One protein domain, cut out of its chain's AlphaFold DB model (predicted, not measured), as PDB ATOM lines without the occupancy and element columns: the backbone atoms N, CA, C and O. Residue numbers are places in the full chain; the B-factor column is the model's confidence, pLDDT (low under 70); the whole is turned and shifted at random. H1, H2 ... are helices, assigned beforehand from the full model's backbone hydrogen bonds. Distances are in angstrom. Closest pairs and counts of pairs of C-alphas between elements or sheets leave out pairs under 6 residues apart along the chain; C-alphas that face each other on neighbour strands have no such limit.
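Overview. This is residues 4 to 89 of the 113 residues of an uncharacterized protein of Rheinheimera sp. F8 (UniProt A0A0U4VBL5). Four helices make a small compact body: H1 and H4 lie side by side, running the same way, and the other two pack on them at steep tilts, H2 on H1 with its residues 31 to 36 alone and H3 with its residues 54 to 61 on residues 77 to 81 of H4, while H2 and H3 come close to each other without clearly touching. Loops around Thr 27 and Pro 71 lie at the two ends of the longest axis. The printed part has 86 residues with four named helices, in the order H1, H2, H3, H4, and no named strand; the class is all helix. It is compact, with a radius of gyration of the C-alphas of 12.3 A and spans of 40 by 28 by 25 A.

Arrangement. H1, residues 4 to 19, touches H2, residues 31 to 42, which meets it with residues 31 to 36 alone. Their closest C-alphas, Arg 11 and Ala 32, are 4.3 A apart, at a steep tilt of 70.0 degrees, only just short of about perpendicular. H1 touches H4, residues 77 to 88, at a shallow tilt of 20 degrees, the same way; their closest C-alphas, Ile 13 and Cys 85, are 6.4 A apart. H3, residues 53 to 68, touches H4 at a steep tilt of 58 degrees, through residues 54 to 61 of H3 and 77 to 81 of H4 alone; their closest C-alphas, Gly 61 and Val 80, are 5.5 A apart. H2 and H3 are close but not clearly touching, with the C-alphas of Phe 40 and Leu 60 closest at 7.1 A. H1 and H3 are apart, as are H2 and H4. In H1, H2, H3 and H4 every O i to N i+4 pair is within hydrogen-bond range.

Along the chain. H1 begins at C-alpha 4, (154.623, 68.667, 48.958), and is 22.8 A long. H2 is 16.0 A, H3 22.3 A and H4 17.0 A, the last ending at C-alpha 88, (138.050, 76.053, 39.873).

Size, cuts and confidence. The C-alphas farthest apart, Thr 27 and Pro 71, are 40.7 A apart. The printed part has no cut; the link from H1 to H2 is long. The mean pLDDT of the printed part is 92.1, and no printed residue is under 70.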
ATOM      1  N   HIS A   4     155.286  67.880  47.920       87.44
ATOM      2  CA  HIS A   4     154.623  68.667  48.958       87.44
ATOM      3  C   HIS A   4     153.780  69.813  48.371       87.44
ATOM      4  O   HIS A   4     152.621  69.995  48.747       87.44
ATOM      5  N   ILE A   5     154.323  70.535  47.383       89.12
ATOM      6  CA  ILE A   5     153.609  71.619  46.692       89.12
ATOM      7  C   ILE A   5     152.402  71.068  45.921       89.12
ATOM      8  O   ILE A   5     151.333  71.679  45.941       89.12
ATOM      9  N   ARG A   6     152.533  69.907  45.268       91.31
ATOM     10  CA  ARG A   6     151.420  69.254  44.559       91.31
ATOM     11  C   ARG A   6     150.280  68.907  45.513       91.31
ATOM     12  O   ARG A   6     149.133  69.241  45.231       91.31
ATOM     13  N   LEU A   7     150.590  68.299  46.657       92.69
ATOM     14  CA  LEU A   7     149.596  67.965  47.682       92.69
ATOM     15  C   LEU A   7     148.898  69.209  48.236       92.69
ATOM     16  O   LEU A   7     147.681  69.193  48.422       92.69
ATOM     17  N   GLN A   8     149.641  70.296  48.457       91.88
ATOM     18  CA  GLN A   8     149.051  71.559  48.888       91.88
ATOM     19  C   GLN A   8     148.089  72.125  47.838       91.88
ATOM     20  O   GLN A   8     146.959  72.447  48.181       91.88
ATOM     21  N   ARG A   9     148.456  72.119  46.551       92.00
ATOM     22  CA  ARG A   9     147.549  72.542  45.470       92.00
ATOM     23  C   ARG A   9     146.274  71.708  45.402       92.00
ATOM     24  O   ARG A   9     145.197  72.256  45.199       92.00
ATOM     25  N   ILE A  10     146.372  70.394  45.595       94.56
ATOM     26  CA  ILE A  10     145.195  69.513  45.620       94.56
ATOM     27  C   ILE A  10     144.307  69.833  46.825       94.56
ATOM     28  O   ILE A  10     143.084  69.837  46.701       94.56
ATOM     29  N   ARG A  11     144.903  70.143  47.982       93.94
ATOM     30  CA  ARG A  11     144.162  70.604  49.160       93.94
ATOM     31  C   ARG A  11     143.424  71.912  48.877       93.94
ATOM     32  O   ARG A  11     142.242  71.993  49.194       93.94
ATOM     33  N   ASP A  12     144.084  72.878  48.242       93.56
ATOM     34  CA  ASP A  12     143.484  74.167  47.877       93.56
ATOM     35  C   ASP A  12     142.315  73.979  46.895       93.56
ATOM     36  O   ASP A  12     141.263  74.601  47.043       93.56
ATOM     37  N   ILE A  13     142.457  73.062  45.926       94.94
ATOM     38  CA  ILE A  13     141.353  72.639  45.053       94.94
ATOM     39  C   ILE A  13     140.210  72.064  45.888       94.94
ATOM     40  O   ILE A  13     139.067  72.465  45.699       94.94
ATOM     41  N   GLY A  14     140.494  71.170  46.835       94.56
ATOM     42  CA  GLY A  14     139.480  70.604  47.726       94.56
ATOM     43  C   GLY A  14     138.725  71.660  48.525       94.56
ATOM     44  O   GLY A  14     137.499  71.615  48.582       94.56
ATOM     45  N   PHE A  15     139.435  72.633  49.094       93.56
ATOM     46  CA  PHE A  15     138.815  73.746  49.810       93.56
ATOM     47  C   PHE A  15     137.872  74.530  48.892       93.56
ATOM     48  O   PHE A  15     136.702  74.722  49.214       93.56
ATOM     49  N   ARG A  16     138.341  74.880  47.691       93.94
ATOM     50  CA  ARG A  16     137.542  75.609  46.707       93.94
ATOM     51  C   ARG A  16     136.323  74.825  46.223       93.94
ATOM     52  O   ARG A  16     135.259  75.402  46.034       93.94
ATOM     53  N   LEU A  17     136.443  73.512  46.046       95.00
ATOM     54  CA  LEU A  17     135.308  72.649  45.712       95.00
ATOM     55  C   LEU A  17     134.247  72.653  46.820       95.00
ATOM     56  O   LEU A  17     133.058  72.605  46.511       95.00
ATOM     57  N   GLN A  18     134.657  72.720  48.090       93.25
ATOM     58  CA  GLN A  18     133.727  72.852  49.210       93.25
ATOM     59  C   GLN A  18     133.070  74.236  49.248       93.25
ATOM     60  O   GLN A  18     131.860  74.308  49.453       93.25
ATOM     61  N   GLU A  19     133.817  75.319  49.013       93.38
ATOM     62  CA  GLU A  19     133.244  76.672  48.901       93.38
ATOM     63  C   GLU A  19     132.182  76.749  47.797       93.38
ATOM     64  O   GLU A  19     131.120  77.334  47.987       93.38
ATOM     65  N   LEU A  20     132.449  76.107  46.657       92.62
ATOM     66  CA  LEU A  20     131.514  75.985  45.536       92.62
ATOM     67  C   LEU A  20     130.384  74.971  45.794       92.62
ATOM     68  O   LEU A  20     129.576  74.726  44.901       92.62
ATOM     69  N   GLN A  21     130.338  74.357  46.980       93.62
ATOM     70  CA  GLN A  21     129.363  73.340  47.390       93.62
ATOM     71  C   GLN A  21     129.313  72.101  46.475       93.62
ATOM     72  O   GLN A  21     128.326  71.366  46.461       93.62
ATOM     73  N   LEU A  22     130.394  71.830  45.736       92.88
ATOM     74  CA  LEU A  22     130.524  70.668  44.849       92.88
ATOM     75  C   LEU A  22     130.870  69.389  45.616       92.88
ATOM     76  O   LEU A  22     130.584  68.285  45.155       92.88
ATOM     77  N   ILE A  23     131.487  69.543  46.786       93.25
ATOM     78  CA  ILE A  23     131.763  68.463  47.729       93.25
ATOM     79  C   ILE A  23     131.335  68.877  49.133       93.25
ATOM     80  O   ILE A  23     131.285  70.061  49.464       93.25
ATOM     81  N   ARG A  24     131.083  67.884  49.987       90.31
ATOM     82  CA  ARG A  24     130.946  68.069  51.433       90.31
ATOM     83  C   ARG A  24     132.054  67.286  52.117       90.31
ATOM     84  O   ARG A  24     132.026  66.056  52.105       90.31
ATOM     85  N   VAL A  25     133.038  67.985  52.677       86.31
ATOM     86  CA  VAL A  25     134.103  67.348  53.457       86.31
ATOM     87  C   VAL A  25     133.641  67.277  54.906       86.31
ATOM     88  O   VAL A  25     133.277  68.286  55.504       86.31
ATOM     89  N   GLN A  26     133.601  66.064  55.454       84.19
ATOM     90  CA  GLN A  26     133.265  65.859  56.862       84.19
ATOM     91  C   GLN A  26     134.412  66.344  57.752       84.19
ATOM     92  O   GLN A  26     135.578  66.321  57.350       84.19
ATOM     93  N   THR A  27     134.092  66.753  58.978       79.00
ATOM     94  CA  THR A  27     135.089  67.163  59.971       79.00
ATOM     95  C   THR A  27     136.120  66.047  60.173       79.00
ATOM     96  O   THR A  27     135.756  64.908  60.448       79.00
ATOM     97  N   GLY A  28     137.407  66.360  59.992       78.19
ATOM     98  CA  GLY A  28     138.511  65.393  60.086       78.19
ATOM     99  C   GLY A  28     138.882  64.678  58.778       78.19
ATOM    100  O   GLY A  28     139.923  64.026  58.723       78.19
ATOM    101  N   ALA A  29     138.102  64.823  57.701       84.19
ATOM    102  CA  ALA A  29     138.459  64.266  56.397       84.19
ATOM    103  C   ALA A  29     139.466  65.156  55.644       84.19
ATOM    104  O   ALA A  29     139.455  66.384  55.730       84.19
ATOM    105  N   SER A  30     140.344  64.530  54.854       90.19
ATOM    106  CA  SER A  30     141.319  65.257  54.038       90.19
ATOM    107  C   SER A  30     140.649  65.906  52.825       90.19
ATOM    108  O   SER A  30     140.082  65.222  51.965       90.19
ATOM    109  N   TYR A  31     140.786  67.228  52.708       91.56
ATOM    110  CA  TYR A  31     140.394  67.979  51.512       91.56
ATOM    111  C   TYR A  31     141.066  67.449  50.247       91.56
ATOM    112  O   TYR A  31     140.432  67.401  49.198       91.56
ATOM    113  N   ALA A  32     142.321  67.000  50.338       93.00
ATOM    114  CA  ALA A  32     143.038  66.501  49.172       93.00
ATOM    115  C   ALA A  32     142.440  65.180  48.660       93.00
ATOM    116  O   ALA A  32     142.207  65.019  47.464       93.00
ATOM    117  N   VAL A  33     142.121  64.261  49.576       93.06
ATOM    118  CA  VAL A  33     141.459  62.989  49.243       93.06
ATOM    119  C   VAL A  33     140.065  63.243  48.676       93.06
ATOM    120  O   VAL A  33     139.689  62.664  47.657       93.06
ATOM    121  N   SER A  34     139.310  64.150  49.297       94.12
ATOM    122  CA  SER A  34     137.964  64.512  48.844       94.12
ATOM    123  C   SER A  34     137.987  65.143  47.447       94.12
ATOM    124  O   SER A  34     137.164  64.790  46.604       94.12
ATOM    125  N   ALA A  35     138.974  66.003  47.170       95.44
ATOM    126  CA  ALA A  35     139.192  66.588  45.852       95.44
ATOM    127  C   ALA A  35     139.495  65.516  44.802       95.44
ATOM    128  O   ALA A  35     138.831  65.477  43.771       95.44
ATOM    129  N   ILE A  36     140.453  64.620  45.064       95.44
ATOM    130  CA  ILE A  36     140.810  63.542  44.131       95.44
ATOM    131  C   ILE A  36     139.586  62.674  43.830       95.44
ATOM    132  O   ILE A  36     139.276  62.447  42.663       95.44
ATOM    133  N   ASN A  37     138.847  62.249  44.857       94.31
ATOM    134  CA  ASN A  37     137.645  61.433  44.679       94.31
ATOM    135  C   ASN A  37     136.595  62.131  43.807       94.31
ATOM    136  O   ASN A  37     136.048  61.518  42.889       94.31
ATOM    137  N   PHE A  38     136.348  63.418  44.055       95.44
ATOM    138  CA  PHE A  38     135.436  64.212  43.241       95.44
ATOM    139  C   PHE A  38     135.908  64.329  41.790       95.44
ATOM    140  O   PHE A  38     135.110  64.146  40.874       95.44
ATOM    141  N   LEU A  39     137.193  64.607  41.556       95.94
ATOM    142  CA  LEU A  39     137.740  64.715  40.203       95.94
ATOM    143  C   LEU A  39     137.605  63.387  39.455       95.94
ATOM    144  O   LEU A  39     137.161  63.374  38.311       95.94
ATOM    145  N   PHE A  40     137.896  62.265  40.102       96.38
ATOM    146  CA  PHE A  40     137.699  60.949  39.500       96.38
ATOM    147  C   PHE A  40     136.232  60.702  39.144       96.38
ATOM    148  O   PHE A  40     135.935  60.318  38.014       96.38
ATOM    149  N   GLN A  41     135.301  61.021  40.043       95.56
ATOM    150  CA  GLN A  41     133.868  60.927  39.762       95.56
ATOM    151  C   GLN A  41     133.441  61.844  38.603       95.56
ATOM    152  O   GLN A  41     132.697  61.414  37.721       95.56
ATOM    153  N   LEU A  42     133.941  63.082  38.561       95.31
ATOM    154  CA  LEU A  42     133.641  64.059  37.513       95.31
ATOM    155  C   LEU A  42     134.023  63.530  36.126       95.31
ATOM    156  O   LEU A  42     133.272  63.736  35.171       95.31
ATOM    157  N   TYR A  43     135.160  62.840  36.017       95.69
ATOM    158  CA  TYR A  43     135.646  62.214  34.782       95.69
ATOM    159  C   TYR A  43     135.213  60.752  34.609       95.69
ATOM    160  O   TYR A  43     135.643  60.115  33.652       95.69
ATOM    161  N   ARG A  44     134.332  60.234  35.477       94.94
ATOM    162  CA  ARG A  44     133.841  58.843  35.457       94.94
ATOM    163  C   ARG A  44     134.967  57.798  35.506       94.94
ATOM    164  O   ARG A  44     134.883  56.754  34.866       94.94
ATOM    165  N   LEU A  45     136.015  58.085  36.272       94.69
ATOM    166  CA  LEU A  45     137.138  57.186  36.516       94.69
ATOM    167  C   LEU A  45     136.888  56.306  37.757       94.69
ATOM    168  O   LEU A  45     136.222  56.751  38.700       94.69
ATOM    169  N   PRO A  46     137.440  55.080  37.801       92.25
ATOM    170  CA  PRO A  46     137.374  54.224  38.982       92.25
ATOM    171  C   PRO A  46     138.175  54.832  40.137       92.25
ATOM    172  O   PRO A  46     139.229  55.418  39.912       92.25
ATOM    173  N   LYS A  47     137.700  54.680  41.381       89.44
ATOM    174  CA  LYS A  47     138.360  55.274  42.555       89.44
ATOM    175  C   LYS A  47     139.854  54.905  42.607       89.44
ATOM    176  O   LYS A  47     140.185  53.724  42.491       89.44
ATOM    177  N   PRO A  48     140.750  55.877  42.836       87.94
ATOM    178  CA  PRO A  48     142.177  55.611  42.874       87.94
ATOM    179  C   PRO A  48     142.563  54.992  44.221       87.94
ATOM    180  O   PRO A  48     142.737  55.693  45.216       87.94
ATOM    181  N   THR A  49     142.689  53.668  44.268       87.75
ATOM    182  CA  THR A  49     143.129  52.921  45.459       87.75
ATOM    183  C   THR A  49     144.526  52.345  45.250       87.75
ATOM    184  O   THR A  49     144.771  51.705  44.231       87.75
ATOM    185  N   GLY A  50     145.433  52.549  46.213       89.56
ATOM    186  CA  GLY A  50     146.783  51.961  46.199       89.56
ATOM    187  C   GLY A  50     147.746  52.536  45.151       89.56
ATOM    188  O   GLY A  50     148.810  51.969  44.933       89.56
ATOM    189  N   GLN A  51     147.385  53.642  44.499       90.50
ATOM    190  CA  GLN A  51     148.196  54.280  43.459       90.50
ATOM    191  C   GLN A  51     149.018  55.442  44.019       90.50
ATOM    192  O   GLN A  51     148.585  56.132  44.945       90.50
ATOM    193  N   SER A  52     150.183  55.698  43.418       93.19
ATOM    194  CA  SER A  52     150.982  56.881  43.743       93.19
ATOM    195  C   SER A  52     150.300  58.159  43.251       93.19
ATOM    196  O   SER A  52     149.512  58.145  42.301       93.19
ATOM    197  N   LEU A  53     150.637  59.299  43.857       92.06
ATOM    198  CA  LEU A  53     150.077  60.589  43.454       92.06
ATOM    199  C   LEU A  53     150.319  60.891  41.963       92.06
ATOM    200  O   LEU A  53     149.448  61.424  41.278       92.06
ATOM    201  N   GLU A  54     151.494  60.529  41.454       93.50
ATOM    202  CA  GLU A  54     151.852  60.699  40.048       93.50
ATOM    203  C   GLU A  54     150.965  59.870  39.113       93.50
ATOM    204  O   GLU A  54     150.480  60.396  38.108       93.50
ATOM    205  N   GLN A  55     150.688  58.609  39.456       94.75
ATOM    206  CA  GLN A  55     149.795  57.742  38.680       94.75
ATOM    207  C   GLN A  55     148.370  58.305  38.646       94.75
ATOM    208  O   GLN A  55     147.773  58.419  37.573       94.75
ATOM    209  N   ILE A  56     147.868  58.745  39.802       95.38
ATOM    210  CA  ILE A  56     146.543  59.361  39.956       95.38
ATOM    211  C   ILE A  56     146.408  60.597  39.059       95.38
ATOM    212  O   ILE A  56     145.431  60.746  38.322       95.38
ATOM    213  N   LEU A  57     147.400  61.490  39.091       95.50
ATOM    214  CA  LEU A  57     147.383  62.722  38.301       95.50
ATOM    215  C   LEU A  57     147.585  62.455  36.806       95.50
ATOM    216  O   LEU A  57     146.983  63.140  35.981       95.50
ATOM    217  N   THR A  58     148.359  61.432  36.444       95.31
ATOM    218  CA  THR A  58     148.523  60.999  35.048       95.31
ATOM    219  C   THR A  58     147.206  60.473  34.472       95.31
ATOM    220  O   THR A  58     146.825  60.865  33.368       95.31
ATOM    221  N   GLN A  59     146.464  59.657  35.228       95.81
ATOM    222  CA  GLN A  59     145.136  59.174  34.825       95.81
ATOM    223  C   GLN A  59     144.140  60.320  34.638       95.81
ATOM    224  O   GLN A  59     143.435  60.369  33.629       95.81
ATOM    225  N   LEU A  60     144.124  61.284  35.564       95.81
ATOM    226  CA  LEU A  60     143.321  62.497  35.405       95.81
ATOM    227  C   LEU A  60     143.724  63.281  34.153       95.81
ATOM    228  O   LEU A  60     142.851  63.737  33.422       95.81
ATOM    229  N   GLY A  61     145.021  63.408  33.870       95.25
ATOM    230  CA  GLY A  61     145.517  64.076  32.669       95.25
ATOM    231  C   GLY A  61     145.034  63.424  31.375       95.25
ATOM    232  O   GLY A  61     144.570  64.125  30.477       95.25
ATOM    233  N   ALA A  62     145.070  62.093  31.296       94.81
ATOM    234  CA  ALA A  62     144.535  61.352  30.155       94.81
ATOM    235  C   ALA A  62     143.022  61.577  29.990       94.81
ATOM    236  O   ALA A  62     142.546  61.846  28.887       94.81
ATOM    237  N   ALA A  63     142.266  61.553  31.092       95.12
ATOM    238  CA  ALA A  63     140.828  61.803  31.066       95.12
ATOM    239  C   ALA A  63     140.479  63.250  30.670       95.12
ATOM    240  O   ALA A  63     139.500  63.478  29.957       95.12
ATOM    241  N   VAL A  64     141.290  64.227  31.089       94.69
ATOM    242  CA  VAL A  64     141.174  65.634  30.678       94.69
ATOM    243  C   VAL A  64     141.388  65.767  29.173       94.69
ATOM    244  O   VAL A  64     140.549  66.371  28.507       94.69
ATOM    245  N   ILE A  65     142.455  65.172  28.626       93.81
ATOM    246  CA  ILE A  65     142.723  65.173  27.178       93.81
ATOM    247  C   ILE A  65     141.540  64.578  26.417       93.81
ATOM    248  O   ILE A  65     141.027  65.220  25.505       93.81
ATOM    249  N   ALA A  66     141.080  63.390  26.819       93.19
ATOM    250  CA  ALA A  66     139.994  62.692  26.143       93.19
ATOM    251  C   ALA A  66     138.683  63.492  26.177       93.19
ATOM    252  O   ALA A  66     138.011  63.635  25.157       93.19
ATOM    253  N   ARG A  67     138.329  64.064  27.334       93.88
ATOM    254  CA  ARG A  67     137.086  64.832  27.500       93.88
ATOM    255  C   ARG A  67     137.095  66.156  26.744       93.88
ATOM    256  O   ARG A  67     136.050  66.579  26.261       93.88
ATOM    257  N   HIS A  68     138.241  66.827  26.700       90.69
ATOM    258  CA  HIS A  68     138.382  68.150  26.092       90.69
ATOM    259  C   HIS A  68     138.936  68.111  24.663       90.69
ATOM    260  O   HIS A  68     139.116  69.174  24.078       90.69
ATOM    261  N   GLN A  69     139.192  66.918  24.112       89.50
ATOM    262  CA  GLN A  69     139.747  66.706  22.768       89.50
ATOM    263  C   GLN A  69     141.021  67.528  22.525       89.50
ATOM    264  O   GLN A  69     141.204  68.152  21.481       89.50
ATOM    265  N   LEU A  70     141.902  67.569  23.528       87.19
ATOM    266  CA  LEU A  70     143.133  68.346  23.431       87.19
ATOM    267  C   LEU A  70     144.110  67.677  22.447       87.19
ATOM    268  O   LEU A  70     144.243  66.455  22.476       87.19
ATOM    269  N   PRO A  71     144.878  68.442  21.651       88.31
ATOM    270  CA  PRO A  71     145.821  67.898  20.667       88.31
ATOM    271  C   PRO A  71     147.116  67.345  21.300       88.31
ATOM    272  O   PRO A  71     148.143  67.228  20.635       88.31
ATOM    273  N   TYR A  72     147.105  67.046  22.600       83.38
ATOM    274  CA  TYR A  72     148.276  66.591  23.345       83.38
ATOM    275  C   TYR A  72     148.229  65.080  23.554       83.38
ATOM    276  O   TYR A  72     147.202  64.540  23.948       83.38
ATOM    277  N   ALA A  73     149.372  64.406  23.389       80.25
ATOM    278  CA  ALA A  73     149.489  62.978  23.692       80.25
ATOM    279  C   ALA A  73     149.468  62.688  25.206       80.25
ATOM    280  O   ALA A  73     148.956  61.659  25.639       80.25
ATOM    281  N   ARG A  74     150.027  63.593  26.024       88.12
ATOM    282  CA  ARG A  74     150.006  63.513  27.493       88.12
ATOM    283  C   ARG A  74     150.090  64.898  28.127       88.12
ATOM    284  O   ARG A  74     150.738  65.788  27.581       88.12
ATOM    285  N   LEU A  75     149.511  65.044  29.316       89.75
ATOM    286  CA  LEU A  75     149.732  66.200  30.185       89.75
ATOM    287  C   LEU A  75     150.746  65.836  31.269       89.75
ATOM    288  O   LEU A  75     150.717  64.728  31.802       89.75
ATOM    289  N   SER A  76     151.639  66.768  31.606       92.31
ATOM    290  CA  SER A  76     152.487  66.606  32.787       92.31
ATOM    291  C   SER A  76     151.644  66.721  34.058       92.31
ATOM    292  O   SER A  76     150.646  67.439  34.092       92.31
ATOM    293  N   VAL A  77     152.077  66.057  35.128       93.06
ATOM    294  CA  VAL A  77     151.425  66.091  36.448       93.06
ATOM    295  C   VAL A  77     151.150  67.525  36.920       93.06
ATOM    296  O   VAL A  77     150.065  67.839  37.407       93.06
ATOM    297  N   ASP A  78     152.122  68.418  36.727       92.12
ATOM    298  CA  ASP A  78     152.007  69.824  37.118       92.12
ATOM    299  C   ASP A  78     150.990  70.578  36.238       92.12
ATOM    300  O   ASP A  78     150.222  71.393  36.751       92.12
ATOM    301  N   ALA A  79     150.926  70.274  34.936       91.94
ATOM    302  CA  ALA A  79     149.945  70.867  34.025       91.94
ATOM    303  C   ALA A  79     148.510  70.430  34.357       91.94
ATOM    304  O   ALA A  79     147.590  71.241  34.275       91.94
ATOM    305  N   VAL A  80     148.314  69.179  34.791       94.56
ATOM    306  CA  VAL A  80     147.007  68.681  35.255       94.56
ATOM    307  C   VAL A  80     146.529  69.473  36.472       94.56
ATOM    308  O   VAL A  80     145.386  69.929  36.512       94.56
ATOM    309  N   LEU A  81     147.409  69.698  37.450       94.06
ATOM    310  CA  LEU A  81     147.077  70.516  38.618       94.06
ATOM    311  C   LEU A  81     146.788  71.964  38.233       94.06
ATOM    312  O   LEU A  81     145.805  72.530  38.700       94.06
ATOM    313  N   GLN A  82     147.597  72.556  37.354       93.00
ATOM    314  CA  GLN A  82     147.371  73.915  36.869       93.00
ATOM    315  C   GLN A  82     146.019  74.049  36.159       93.00
ATOM    316  O   GLN A  82     145.300  75.015  36.411       93.00
ATOM    317  N   PHE A  83     145.648  73.070  35.333       93.44
ATOM    318  CA  PHE A  83     144.347  73.017  34.675       93.44
ATOM    319  C   PHE A  83     143.201  73.037  35.693       93.44
ATOM    320  O   PHE A  83     142.276  73.839  35.563       93.44
ATOM    321  N   PHE A  84     143.261  72.212  36.743       94.56
ATOM    322  CA  PHE A  84     142.219  72.199  37.772       94.56
ATOM    323  C   PHE A  84     142.211  73.460  38.630       94.56
ATOM    324  O   PHE A  84     141.136  73.977  38.930       94.56
ATOM    325  N   CYS A  85     143.382  74.003  38.959       93.38
ATOM    326  CA  CYS A  85     143.468  75.288  39.636       93.38
ATOM    327  C   CYS A  85     142.784  76.389  38.818       93.38
ATOM    328  O   CYS A  85     141.999  77.152  39.365       93.38
ATOM    329  N   GLN A  86     143.002  76.443  37.503       91.94
ATOM    330  CA  GLN A  86     142.328  77.408  36.631       91.94
ATOM    331  C   GLN A  86     140.823  77.142  36.535       91.94
ATOM    332  O   GLN A  86     140.027  78.063  36.702       91.94
ATOM    333  N   ARG A  87     140.426  75.881  36.332       92.00
ATOM    334  CA  ARG A  87     139.022  75.473  36.201       92.00
ATOM    335  C   ARG A  87     138.181  75.855  37.418       92.00
ATOM    336  O   ARG A  87     137.028  76.238  37.250       92.00
ATOM    337  N   PHE A  88     138.744  75.743  38.620       92.56
ATOM    338  CA  PHE A  88     138.050  76.053  39.873       92.56
ATOM    339  C   PHE A  88     138.456  77.403  40.484       92.56
ATOM    340  O   PHE A  88     137.977  77.745  41.559       92.56
ATOM    341  N   GLN A  89     139.288  78.191  39.794       90.06
ATOM    342  CA  GLN A  89     139.770  79.509  40.241       90.06
ATOM    343  C   GLN A  89     140.582  79.468  41.554       90.06
ATOM    344  O   GLN A  89     140.527  80.377  42.377       90.06
TER     345      GLN A  89